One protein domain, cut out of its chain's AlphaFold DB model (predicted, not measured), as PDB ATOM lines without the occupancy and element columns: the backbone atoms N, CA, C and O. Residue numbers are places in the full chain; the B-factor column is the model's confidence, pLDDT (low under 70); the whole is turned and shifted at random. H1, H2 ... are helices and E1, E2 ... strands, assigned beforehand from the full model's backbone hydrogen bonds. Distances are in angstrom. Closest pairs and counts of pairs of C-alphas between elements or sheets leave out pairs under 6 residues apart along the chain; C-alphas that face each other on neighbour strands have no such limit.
ATOM      1  N   VAL A  97      11.717  13.913  44.866       63.72
ATOM      2  CA  VAL A  97      11.835  14.203  46.304       63.72
ATOM      3  C   VAL A  97      13.280  14.267  46.824       63.72
ATOM      4  O   VAL A  97      13.504  14.802  47.904       63.72
ATOM      5  N   TYR A  98      14.258  13.738  46.079       63.38
ATOM      6  CA  TYR A  98      15.685  13.769  46.426       63.38
ATOM      7  C   TYR A  98      16.446  14.944  45.801       63.38
ATOM      8  O   TYR A  98      17.676  14.962  45.827       63.38
ATOM      9  N   ILE A  99      15.747  15.898  45.186       69.12
ATOM     10  CA  ILE A  99      16.374  17.124  44.694       69.12
ATOM     11  C   ILE A  99      16.853  17.953  45.888       69.12
ATOM     12  O   ILE A  99      16.129  18.154  46.860       69.12
ATOM     13  N   GLU A 100      18.068  18.476  45.786       75.12
ATOM     14  CA  GLU A 100      18.675  19.348  46.785       75.12
ATOM     15  C   GLU A 100      19.015  20.702  46.166       75.12
ATOM     16  O   GLU A 100      19.511  20.760  45.039       75.12
ATOM     17  N   LEU A 101      18.802  21.794  46.906       74.19
ATOM     18  CA  LEU A 101      19.291  23.115  46.510       74.19
ATOM     19  C   LEU A 101      20.783  23.249  46.818       74.19
ATOM     20  O   LEU A 101      21.246  22.888  47.900       74.19
ATOM     21  N   VAL A 102      21.529  23.826  45.880       74.75
ATOM     22  CA  VAL A 102      22.943  24.149  46.049       74.75
ATOM     23  C   VAL A 102      23.085  25.641  46.336       74.75
ATOM     24  O   VAL A 102      22.666  26.472  45.534       74.75
ATOM     25  N   ASP A 103      23.722  25.981  47.457       70.19
ATOM     26  CA  ASP A 103      23.954  27.368  47.890       70.19
ATOM     27  C   ASP A 103      25.083  28.033  47.081       70.19
ATOM     28  O   ASP A 103      26.177  28.267  47.594       70.19
ATOM     29  N   GLN A 104      24.863  28.262  45.780       70.81
ATOM     30  CA  GLN A 104      25.766  28.993  44.881       70.81
ATOM     31  C   GLN A 104      25.001  29.819  43.849       70.81
ATOM     32  O   GLN A 104      23.927  29.421  43.405       70.81
ATOM     33  N   PRO A 105      25.593  30.934  43.385       69.19
ATOM     34  CA  PRO A 105      24.921  31.861  42.480       69.19
ATOM     35  C   PRO A 105      24.796  31.358  41.035       69.19
ATOM     36  O   PRO A 105      24.093  31.977  40.246       69.19
ATOM     37  N   SER A 106      25.524  30.306  40.647       79.56
ATOM     38  CA  SER A 106      25.472  29.763  39.284       79.56
ATOM     39  C   SER A 106      26.040  28.355  39.192       79.56
ATOM     40  O   SER A 106      26.852  27.926  40.020       79.56
ATOM     41  N   PHE A 107      25.667  27.663  38.118       77.94
ATOM     42  CA  PHE A 107      26.198  26.351  37.770       77.94
ATOM     43  C   PHE A 107      27.736  26.314  37.727       77.94
ATOM     44  O   PHE A 107      28.369  25.438  38.321       77.94
ATOM     45  N   SER A 108      28.363  27.297  37.074       79.56
ATOM     46  CA  SER A 108      29.823  27.389  36.955       79.56
ATOM     47  C   SER A 108      30.509  27.623  38.303       79.56
ATOM     48  O   SER A 108      31.544  27.011  38.573       79.56
ATOM     49  N   ALA A 109      29.924  28.456  39.173       76.19
ATOM     50  CA  ALA A 109      30.449  28.695  40.517       76.19
ATOM     51  C   ALA A 109      30.440  27.412  41.364       76.19
ATOM     52  O   ALA A 109      31.431  27.098  42.028       76.19
ATOM     53  N   THR A 110      29.373  26.614  41.264       74.88
ATOM     54  CA  THR A 110      29.267  25.304  41.925       74.88
ATOM     55  C   THR A 110      30.388  24.357  41.514       74.88
ATOM     56  O   THR A 110      31.020  23.736  42.371       74.88
ATOM     57  N   LEU A 111      30.686  24.265  40.216       74.50
ATOM     58  CA  LEU A 111      31.736  23.377  39.708       74.50
ATOM     59  C   LEU A 111      33.151  23.824  40.079       74.50
ATOM     60  O   LEU A 111      34.033  22.978  40.243       74.50
ATOM     61  N   ALA A 112      33.371  25.133  40.210       71.94
ATOM     62  CA  ALA A 112      34.652  25.688  40.630       71.94
ATOM     63  C   ALA A 112      34.915  25.481  42.128       71.94
ATOM     64  O   ALA A 112      36.067  25.314  42.529       71.94
ATOM     65  N   ARG A 113      33.858  25.493  42.951       64.94
ATOM     66  CA  ARG A 113      33.971  25.490  44.413       64.94
ATOM     67  C   ARG A 113      33.846  24.107  45.043       64.94
ATOM     68  O   ARG A 113      34.488  23.859  46.061       64.94
ATOM     69  N   TYR A 114      33.051  23.205  44.462       60.16
ATOM     70  CA  TYR A 114      32.671  21.967  45.137       60.16
ATOM     71  C   TYR A 114      33.131  20.682  44.456       60.16
ATOM     72  O   TYR A 114      33.147  20.510  43.231       60.16
ATOM     73  N   THR A 115      33.438  19.702  45.305       57.69
ATOM     74  CA  THR A 115      33.574  18.312  44.893       57.69
ATOM     75  C   THR A 115      32.205  17.660  44.814       57.69
ATOM     76  O   THR A 115      31.717  17.112  45.794       57.69
ATOM     77  N   VAL A 116      31.567  17.733  43.646       57.50
ATOM     78  CA  VAL A 116      30.257  17.105  43.441       57.50
ATOM     79  C   VAL A 116      30.423  15.590  43.293       57.50
ATOM     80  O   VAL A 116      31.223  15.114  42.470       57.50
ATOM     81  N   TRP A 117      29.689  14.839  44.119       60.62
ATOM     82  CA  TRP A 117      29.666  13.376  44.101       60.62
ATOM     83  C   TRP A 117      28.953  12.848  42.858       60.62
ATOM     84  O   TRP A 117      28.449  13.623  42.044       60.62
ATOM     85  N   LYS A 118      28.953  11.527  42.661       66.75
ATOM     86  CA  LYS A 118      28.282  10.918  41.508       66.75
ATOM     87  C   LYS A 118      26.783  11.229  41.564       66.75
ATOM     88  O   LYS A 118      26.164  10.927  42.572       66.75
ATOM     89  N   GLY A 119      26.243  11.833  40.511       77.00
ATOM     90  CA  GLY A 119      24.850  12.273  40.470       77.00
ATOM     91  C   GLY A 119      24.574  13.180  39.277       77.00
ATOM     92  O   GLY A 119      25.287  13.131  38.270       77.00
ATOM     93  N   THR A 120      23.553  14.016  39.402       81.75
ATOM     94  CA  THR A 120      23.139  14.984  38.386       81.75
ATOM     95  C   THR A 120      23.072  16.365  39.016       81.75
ATOM     96  O   THR A 120      22.235  16.623  39.874       81.75
ATOM     97  N   LEU A 121      23.971  17.257  38.603       85.81
ATOM     98  CA  LEU A 121      23.887  18.679  38.919       85.81
ATOM     99  C   LEU A 121      23.112  19.364  37.799       85.81
ATOM    100  O   LEU A 121      23.399  19.123  36.625       85.81
ATOM    101  N   PHE A 122      22.167  20.229  38.133       90.19
ATOM    102  CA  PHE A 122      21.377  20.934  37.135       90.19
ATOM    103  C   PHE A 122      21.003  22.341  37.588       90.19
ATOM    104  O   PHE A 122      21.030  22.656  38.772       90.19
ATOM    105  N   GLU A 123      20.694  23.205  36.635       90.62
ATOM    106  CA  GLU A 123      20.242  24.571  36.879       90.62
ATOM    107  C   GLU A 123      18.845  24.743  36.299       90.62
ATOM    108  O   GLU A 123      18.602  24.374  35.150       90.62
ATOM    109  N   VAL A 124      17.938  25.313  37.082       89.88
ATOM    110  CA  VAL A 124      16.569  25.641  36.672       89.88
ATOM    111  C   VAL A 124      16.339  27.134  36.828       89.88
ATOM    112  O   VAL A 124      16.906  27.774  37.714       89.88
ATOM    113  N   ASN A 125      15.499  27.701  35.966       86.44
ATOM    114  CA  ASN A 125      15.061  29.081  36.110       86.44
ATOM    115  C   ASN A 125      13.666  29.102  36.736       86.44
ATOM    116  O   ASN A 125      12.689  28.717  36.094       86.44
ATOM    117  N   LEU A 126      13.574  29.563  37.981       79.94
ATOM    118  CA  LEU A 126      12.309  29.690  38.693       79.94
ATOM    119  C   LEU A 126      12.017  31.168  38.934       79.94
ATOM    120  O   LEU A 126      12.770  31.860  39.618       79.94
ATOM    121  N   LYS A 127      10.910  31.666  38.369       79.62
ATOM    122  CA  LYS A 127      10.461  33.065  38.526       79.62
ATOM    123  C   LYS A 127      11.559  34.098  38.188       79.62
ATOM    124  O   LYS A 127      11.688  35.114  38.868       79.62
ATOM    125  N   GLY A 128      12.362  33.826  37.156       79.56
ATOM    126  CA  GLY A 128      13.439  34.714  36.702       79.56
ATOM    127  C   GLY A 128      14.738  34.614  37.508       79.56
ATOM    128  O   GLY A 128      15.629  35.437  37.309       79.56
ATOM    129  N   LYS A 129      14.862  33.633  38.411       81.00
ATOM    130  CA  LYS A 129      16.082  33.357  39.175       81.00
ATOM    131  C   LYS A 129      16.678  32.014  38.769       81.00
ATOM    132  O   LYS A 129      15.984  30.999  38.788       81.00
ATOM    133  N   ALA A 130      17.971  32.014  38.452       84.12
ATOM    134  CA  ALA A 130      18.738  30.789  38.267       84.12
ATOM    135  C   ALA A 130      18.973  30.122  39.626       84.12
ATOM    136  O   ALA A 130      19.467  30.754  40.561       84.12
ATOM    137  N   ILE A 131      18.592  28.855  39.731       84.50
ATOM    138  CA  ILE A 131      18.737  28.039  40.932       84.50
ATOM    139  C   ILE A 131      19.497  26.785  40.547       84.50
ATOM    140  O   ILE A 131      19.112  26.066  39.624       84.50
ATOM    141  N   VAL A 132      20.569  26.512  41.280       84.94
ATOM    142  CA  VAL A 132      21.361  25.304  41.089       84.94
ATOM    143  C   VAL A 132      20.856  24.231  42.037       84.94
ATOM    144  O   VAL A 132      20.696  24.460  43.232       84.94
ATOM    145  N   CYS A 133      20.623  23.051  41.485       83.00
ATOM    146  CA  CYS A 133      20.133  21.886  42.188       83.00
ATOM    147  C   CYS A 133      21.058  20.691  41.954       83.00
ATOM    148  O   CYS A 133      21.777  20.614  40.952       83.00
ATOM    149  N   TRP A 134      21.017  19.727  42.863       81.31
ATOM    150  CA  TRP A 134      21.714  18.458  42.732       81.31
ATOM    151  C   TRP A 134      20.776  17.292  43.029       81.31
ATOM    152  O   TRP A 134      19.835  17.422  43.806       81.31
ATOM    153  N   HIS A 135      21.033  16.156  42.393       76.69
ATOM    154  CA  HIS A 135      20.328  14.906  42.623       76.69
ATOM    155  C   HIS A 135      21.334  13.740  42.692       76.69
ATOM    156  O   HIS A 135      22.251  13.685  41.862       76.69
ATOM    157  N   PRO A 136      21.177  12.777  43.620       65.50
ATOM    158  CA  PRO A 136      22.124  11.670  43.801       65.50
ATOM    159  C   PRO A 136      22.129  10.653  42.652       65.50
ATOM    160  O   PRO A 136      23.152  10.032  42.364       65.50
ATOM    161  N   ASP A 137      21.003  10.476  41.963       67.31
ATOM    162  CA  ASP A 137      20.935   9.612  40.783       67.31
ATOM    163  C   ASP A 137      21.573  10.287  39.557       67.31
ATOM    164  O   ASP A 137      21.211  11.399  39.160       67.31
ATOM    165  N   LYS A 138      22.520   9.576  38.939       74.81
ATOM    166  CA  LYS A 138      23.210   9.985  37.708       74.81
ATOM    167  C   LYS A 138      22.282   9.947  36.489       74.81
ATOM    168  O   LYS A 138      22.595  10.595  35.501       74.81
ATOM    169  N   ASP A 139      21.219   9.145  36.539       77.69
ATOM    170  CA  ASP A 139      20.293   8.931  35.426       77.69
ATOM    171  C   ASP A 139      19.041   9.821  35.557       77.69
ATOM    172  O   ASP A 139      18.158   9.784  34.699       77.69
ATOM    173  N   PHE A 140      18.987  10.661  36.601       81.00
ATOM    174  CA  PHE A 140      17.933  11.649  36.793       81.00
ATOM    175  C   PHE A 140      17.908  12.661  35.644       81.00
ATOM    176  O   PHE A 140      18.935  13.226  35.261       81.00
ATOM    177  N   LYS A 141      16.713  12.897  35.102       87.50
ATOM    178  CA  LYS A 141      16.474  13.814  33.984       87.50
ATOM    179  C   LYS A 141      15.583  14.961  34.462       87.50
ATOM    180  O   LYS A 141      14.363  14.818  34.409       87.50
ATOM    181  N   PRO A 142      16.170  16.065  34.951       88.25
ATOM    182  CA  PRO A 142      15.401  17.186  35.471       88.25
ATOM    183  C   PRO A 142      14.605  17.873  34.356       88.25
ATOM    184  O   PRO A 142      15.156  18.242  33.316       88.25
ATOM    185  N   GLN A 143      13.311  18.071  34.580       85.00
ATOM    186  CA  GLN A 143      12.441  18.838  33.701       85.00
ATOM    187  C   GLN A 143      12.723  20.338  33.831       85.00
ATOM    188  O   GLN A 143      12.924  20.862  34.926       85.00
ATOM    189  N   GLY A 144      12.723  21.040  32.694       83.62
ATOM    190  CA  GLY A 144      12.924  22.493  32.643       83.62
ATOM    191  C   GLY A 144      14.323  22.967  33.043       83.62
ATOM    192  O   GLY A 144      14.510  24.157  33.304       83.62
ATOM    193  N   ALA A 145      15.304  22.061  33.093       88.12
ATOM    194  CA  ALA A 145      16.688  22.424  33.337       88.12
ATOM    195  C   ALA A 145      17.288  23.177  32.141       88.12
ATOM    196  O   ALA A 145      17.144  22.768  30.990       88.12
ATOM    197  N   VAL A 146      17.992  24.265  32.440       87.56
ATOM    198  CA  VAL A 146      18.749  25.077  31.479       87.56
ATOM    199  C   VAL A 146      20.133  24.469  31.260       87.56
ATOM    200  O   VAL A 146      20.606  24.378  30.132       87.56
ATOM    201  N   ASN A 147      20.756  24.004  32.343       86.88
ATOM    202  CA  ASN A 147      22.046  23.328  32.327       86.88
ATOM    203  C   ASN A 147      21.936  22.006  33.082       86.88
ATOM    204  O   ASN A 147      21.335  21.953  34.153       86.88
ATOM    205  N   VAL A 148      22.539  20.943  32.548       88.44
ATOM    206  CA  VAL A 148      22.599  19.626  33.196       88.44
ATOM    207  C   VAL A 148      24.005  19.067  33.042       88.44
ATOM    208  O   VAL A 148      24.564  19.047  31.946       88.44
ATOM    209  N   MET A 149      24.579  18.574  34.135       83.88
ATOM    210  CA  MET A 149      25.833  17.836  34.110       83.88
ATOM    211  C   MET A 149      25.731  16.601  34.991       83.88
ATOM    212  O   MET A 149      25.548  16.683  36.207       83.88
ATOM    213  N   HIS A 150      25.962  15.448  34.373       79.25
ATOM    214  CA  HIS A 150      26.178  14.212  35.106       79.25
ATOM    215  C   HIS A 150      27.552  14.266  35.762       79.25
ATOM    216  O   HIS A 150      28.603  14.232  35.111       79.25
ATOM    217  N   THR A 151      27.553  14.378  37.079       64.25
ATOM    218  CA  THR A 151      28.776  14.468  37.852       64.25
ATOM    219  C   THR A 151      29.358  13.062  37.979       64.25
ATOM    220  O   THR A 151      28.745  12.141  38.506       64.25
ATOM    221  N   LYS A 152      30.574  12.865  37.462       59.34
ATOM    222  CA  LYS A 152      31.408  11.685  37.733       59.34
ATOM    223  C   LYS A 152      32.678  12.175  38.401       59.34
ATOM    224  O   LYS A 152      33.648  12.409  37.691       59.34
ATOM    225  N   TYR A 153      32.642  12.358  39.724       54.94
ATOM    226  CA  TYR A 153      33.717  12.965  40.517       54.94
ATOM    227  C   TYR A 153      34.212  14.306  39.935       54.94
ATOM    228  O   TYR A 153      34.907  14.329  38.918       54.94
ATOM    229  N   SER A 154      33.891  15.439  40.566       57.38
ATOM    230  CA  SER A 154      34.281  16.748  40.006       57.38
ATOM    231  C   SER A 154      35.790  16.850  39.688       57.38
ATOM    232  O   SER A 154      36.624  16.157  40.281       57.38
ATOM    233  N   GLN A 155      36.166  17.723  38.741       59.66
ATOM    234  CA  GLN A 155      37.579  17.973  38.413       59.66
ATOM    235  C   GLN A 155      38.402  18.349  39.655       59.66
ATOM    236  O   GLN A 155      39.545  17.902  39.781       59.66
ATOM    237  N   LEU A 156      37.799  19.093  40.587       57.19
ATOM    238  CA  LEU A 156      38.382  19.430  41.883       57.19
ATOM    239  C   LEU A 156      38.637  18.168  42.724       57.19
ATOM    240  O   LEU A 156      39.768  17.927  43.136       57.19
ATOM    241  N   GLY A 157      37.639  17.290  42.859       59.62
ATOM    242  CA  GLY A 157      37.768  16.017  43.580       59.62
ATOM    243  C   GLY A 157      38.718  15.005  42.946       59.62
ATOM    244  O   GLY A 157      39.230  14.119  43.629       59.62
ATOM    245  N   ARG A 158      38.957  15.099  41.634       62.75
ATOM    246  CA  ARG A 158      40.002  14.322  40.952       62.75
ATOM    247  C   ARG A 158      41.391  14.883  41.245       62.75
ATOM    248  O   ARG A 158      42.304  14.108  41.501       62.75
ATOM    249  N   ARG A 159      41.557  16.211  41.231       63.88
ATOM    250  CA  ARG A 159      42.827  16.871  41.581       63.88
ATOM    251  C   ARG A 159      43.202  16.655  43.046       63.88
ATOM    252  O   ARG A 159      44.366  16.391  43.318       63.88
ATOM    253  N   GLN A 160      42.237  16.735  43.959       61.47
ATOM    254  CA  GLN A 160      42.465  16.511  45.384       61.47
ATOM    255  C   GLN A 160      42.935  15.078  45.659       61.47
ATOM    256  O   GLN A 160      44.004  14.907  46.229       61.47
ATOM    257  N   ARG A 161      42.238  14.067  45.125       62.97
ATOM    258  CA  ARG A 161      42.682  12.669  45.246       62.97
ATOM    259  C   ARG A 161      44.057  12.423  44.646       62.97
ATOM    260  O   ARG A 161      44.863  11.748  45.259       62.97
ATOM    261  N   ARG A 162      44.371  13.018  43.487       66.50
ATOM    262  CA  ARG A 162      45.728  12.929  42.918       66.50
ATOM    263  C   ARG A 162      46.792  13.507  43.853       66.50
ATOM    264  O   ARG A 162      47.878  12.953  43.911       66.50
ATOM    265  N   ARG A 163      46.500  14.605  44.560       63.03
ATOM    266  CA  ARG A 163      47.417  15.189  45.550       63.03
ATOM    267  C   ARG A 163      47.549  14.315  46.793       63.03
ATOM    268  O   ARG A 163      48.656  14.162  47.277       63.03
ATOM    269  N   GLU A 164      46.450  13.744  47.278       62.47
ATOM    270  CA  GLU A 164      46.449  12.830  48.428       62.47
ATOM    271  C   GLU A 164      47.255  11.559  48.113       62.47
ATOM    272  O   GLU A 164      48.183  11.237  48.842       62.47
ATOM    273  N   THR A 165      47.029  10.929  46.956       59.00
ATOM    274  CA  THR A 165      47.813   9.764  46.504       59.00
ATOM    275  C   THR A 165      49.286  10.099  46.233       59.00
ATOM    276  O   THR A 165      50.147   9.241  46.381       59.00
ATOM    277  N   ALA A 166      49.602  11.336  45.834       61.75
ATOM    278  CA  ALA A 166      50.984  11.787  45.640       61.75
ATOM    279  C   ALA A 166      51.693  12.185  46.946       61.75
ATOM    280  O   ALA A 166      52.904  12.340  46.931       61.75
ATOM    281  N   ALA A 167      50.955  12.393  48.039       54.59
ATOM    282  CA  ALA A 167      51.508  12.704  49.357       54.59
ATOM    283  C   ALA A 167      51.684  11.451  50.238       54.59
ATOM    284  O   ALA A 167      52.338  11.525  51.274       54.59
ATOM    285  N   GLU A 168      51.074  10.329  49.848       48.81
ATOM    286  CA  GLU A 168      51.214   9.015  50.495       48.81
ATOM    287  C   GLU A 168      52.347   8.155  49.902       48.81
ATOM    288  O   GLU A 168      52.676   7.123  50.483       48.81
ATOM    289  N   ASN A 169      52.946   8.579  48.782       46.34
ATOM    290  CA  ASN A 169      54.142   7.979  48.171       46.34
ATOM    291  C   ASN A 169      55.358   8.888  48.362       46.34
ATOM    292  O   ASN A 169      56.481   8.346  48.420       46.34
TER     293      ASN A 169
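Overview. This is residues 97 to 169 of the 169 residues of an uncharacterized protein of Sulfitobacter mediterraneus (UniProt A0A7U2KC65). A small three-stranded antiparallel sheet has one short helix, H1, over one face, and the last helix, H2, leads away from this body as an arm whose residues 161 to 169 stick out, of which 161 to 167 belong to H2. Before H1, residues 100 to 101 run beside the edge strand E2 as a short extra pairing. The printed part has 73 residues, with two named helices and three named strands in the order H1, E1, E2, E3, H2; the sheet's order is E2, E1, E3, and the class is mixed, helices and strands. The whole is only just loose, close to compact, with a radius of gyration of the C-alphas of 13.8 A, and it spans 51 by 24 by 16 A, a rod to whose length the arm adds.

Arrangement. Near the beginning, residues 100 to 101 pair antiparallel with residues 133 to 134 of E2, residues 129 to 135. H1, residues 107 to 113, is on the sheet at a height of 9.3 A over it. It lies over E1, residues 119 to 126, and runs slantwise to the strands, at 40 degrees to E1 on the local plane. The closest C-alphas of H1 and E2 are those of Phe 107 and Val 132, 6.0 A apart. E1 and E2 form a hairpin, antiparallel at 158 degrees, with N 122 and O 133 within hydrogen-bond range at 2.9 A. On the other side of E1 is the edge strand E3, residues 145 to 151, antiparallel to E1 at 166 degrees, with N 149 and O 121 within hydrogen-bond range at 2.8 A. H2, residues 155 to 167, is not on the sheet. H1 and H2 are close but not clearly touching: their closest C-alphas, those of Ala 112 and Leu 156, are 7.4 A apart. They run the same way at a shallow tilt of 15 degrees. In H1 and H2 every O i to N i+4 pair is within hydrogen-bond range.

Along the chain. H1 begins at C-alpha 107, at (26.198, 26.351, 37.770), and is 10.3 A long. E1 measures 21.5 A, E2 19.2 A and E3 15.2 A from first to last C-alpha. E1 begins at C-alpha 119, at (24.850, 12.273, 40.470). H2 is 18.5 A long and ends at C-alpha 167, at (51.508, 12.704, 49.357).

Size, cuts and confidence. The C-alphas farthest apart are those of Lys 127 and Asn 169, at 51.3 A. Without residues 161 to 169, the body spans 37 by 23 by 16 A. The printed part has no cut, and no link between its named elements is long. The mean pLDDT of the printed part is 72.6; residues under 70 include 113 to 118 and 151 to 169.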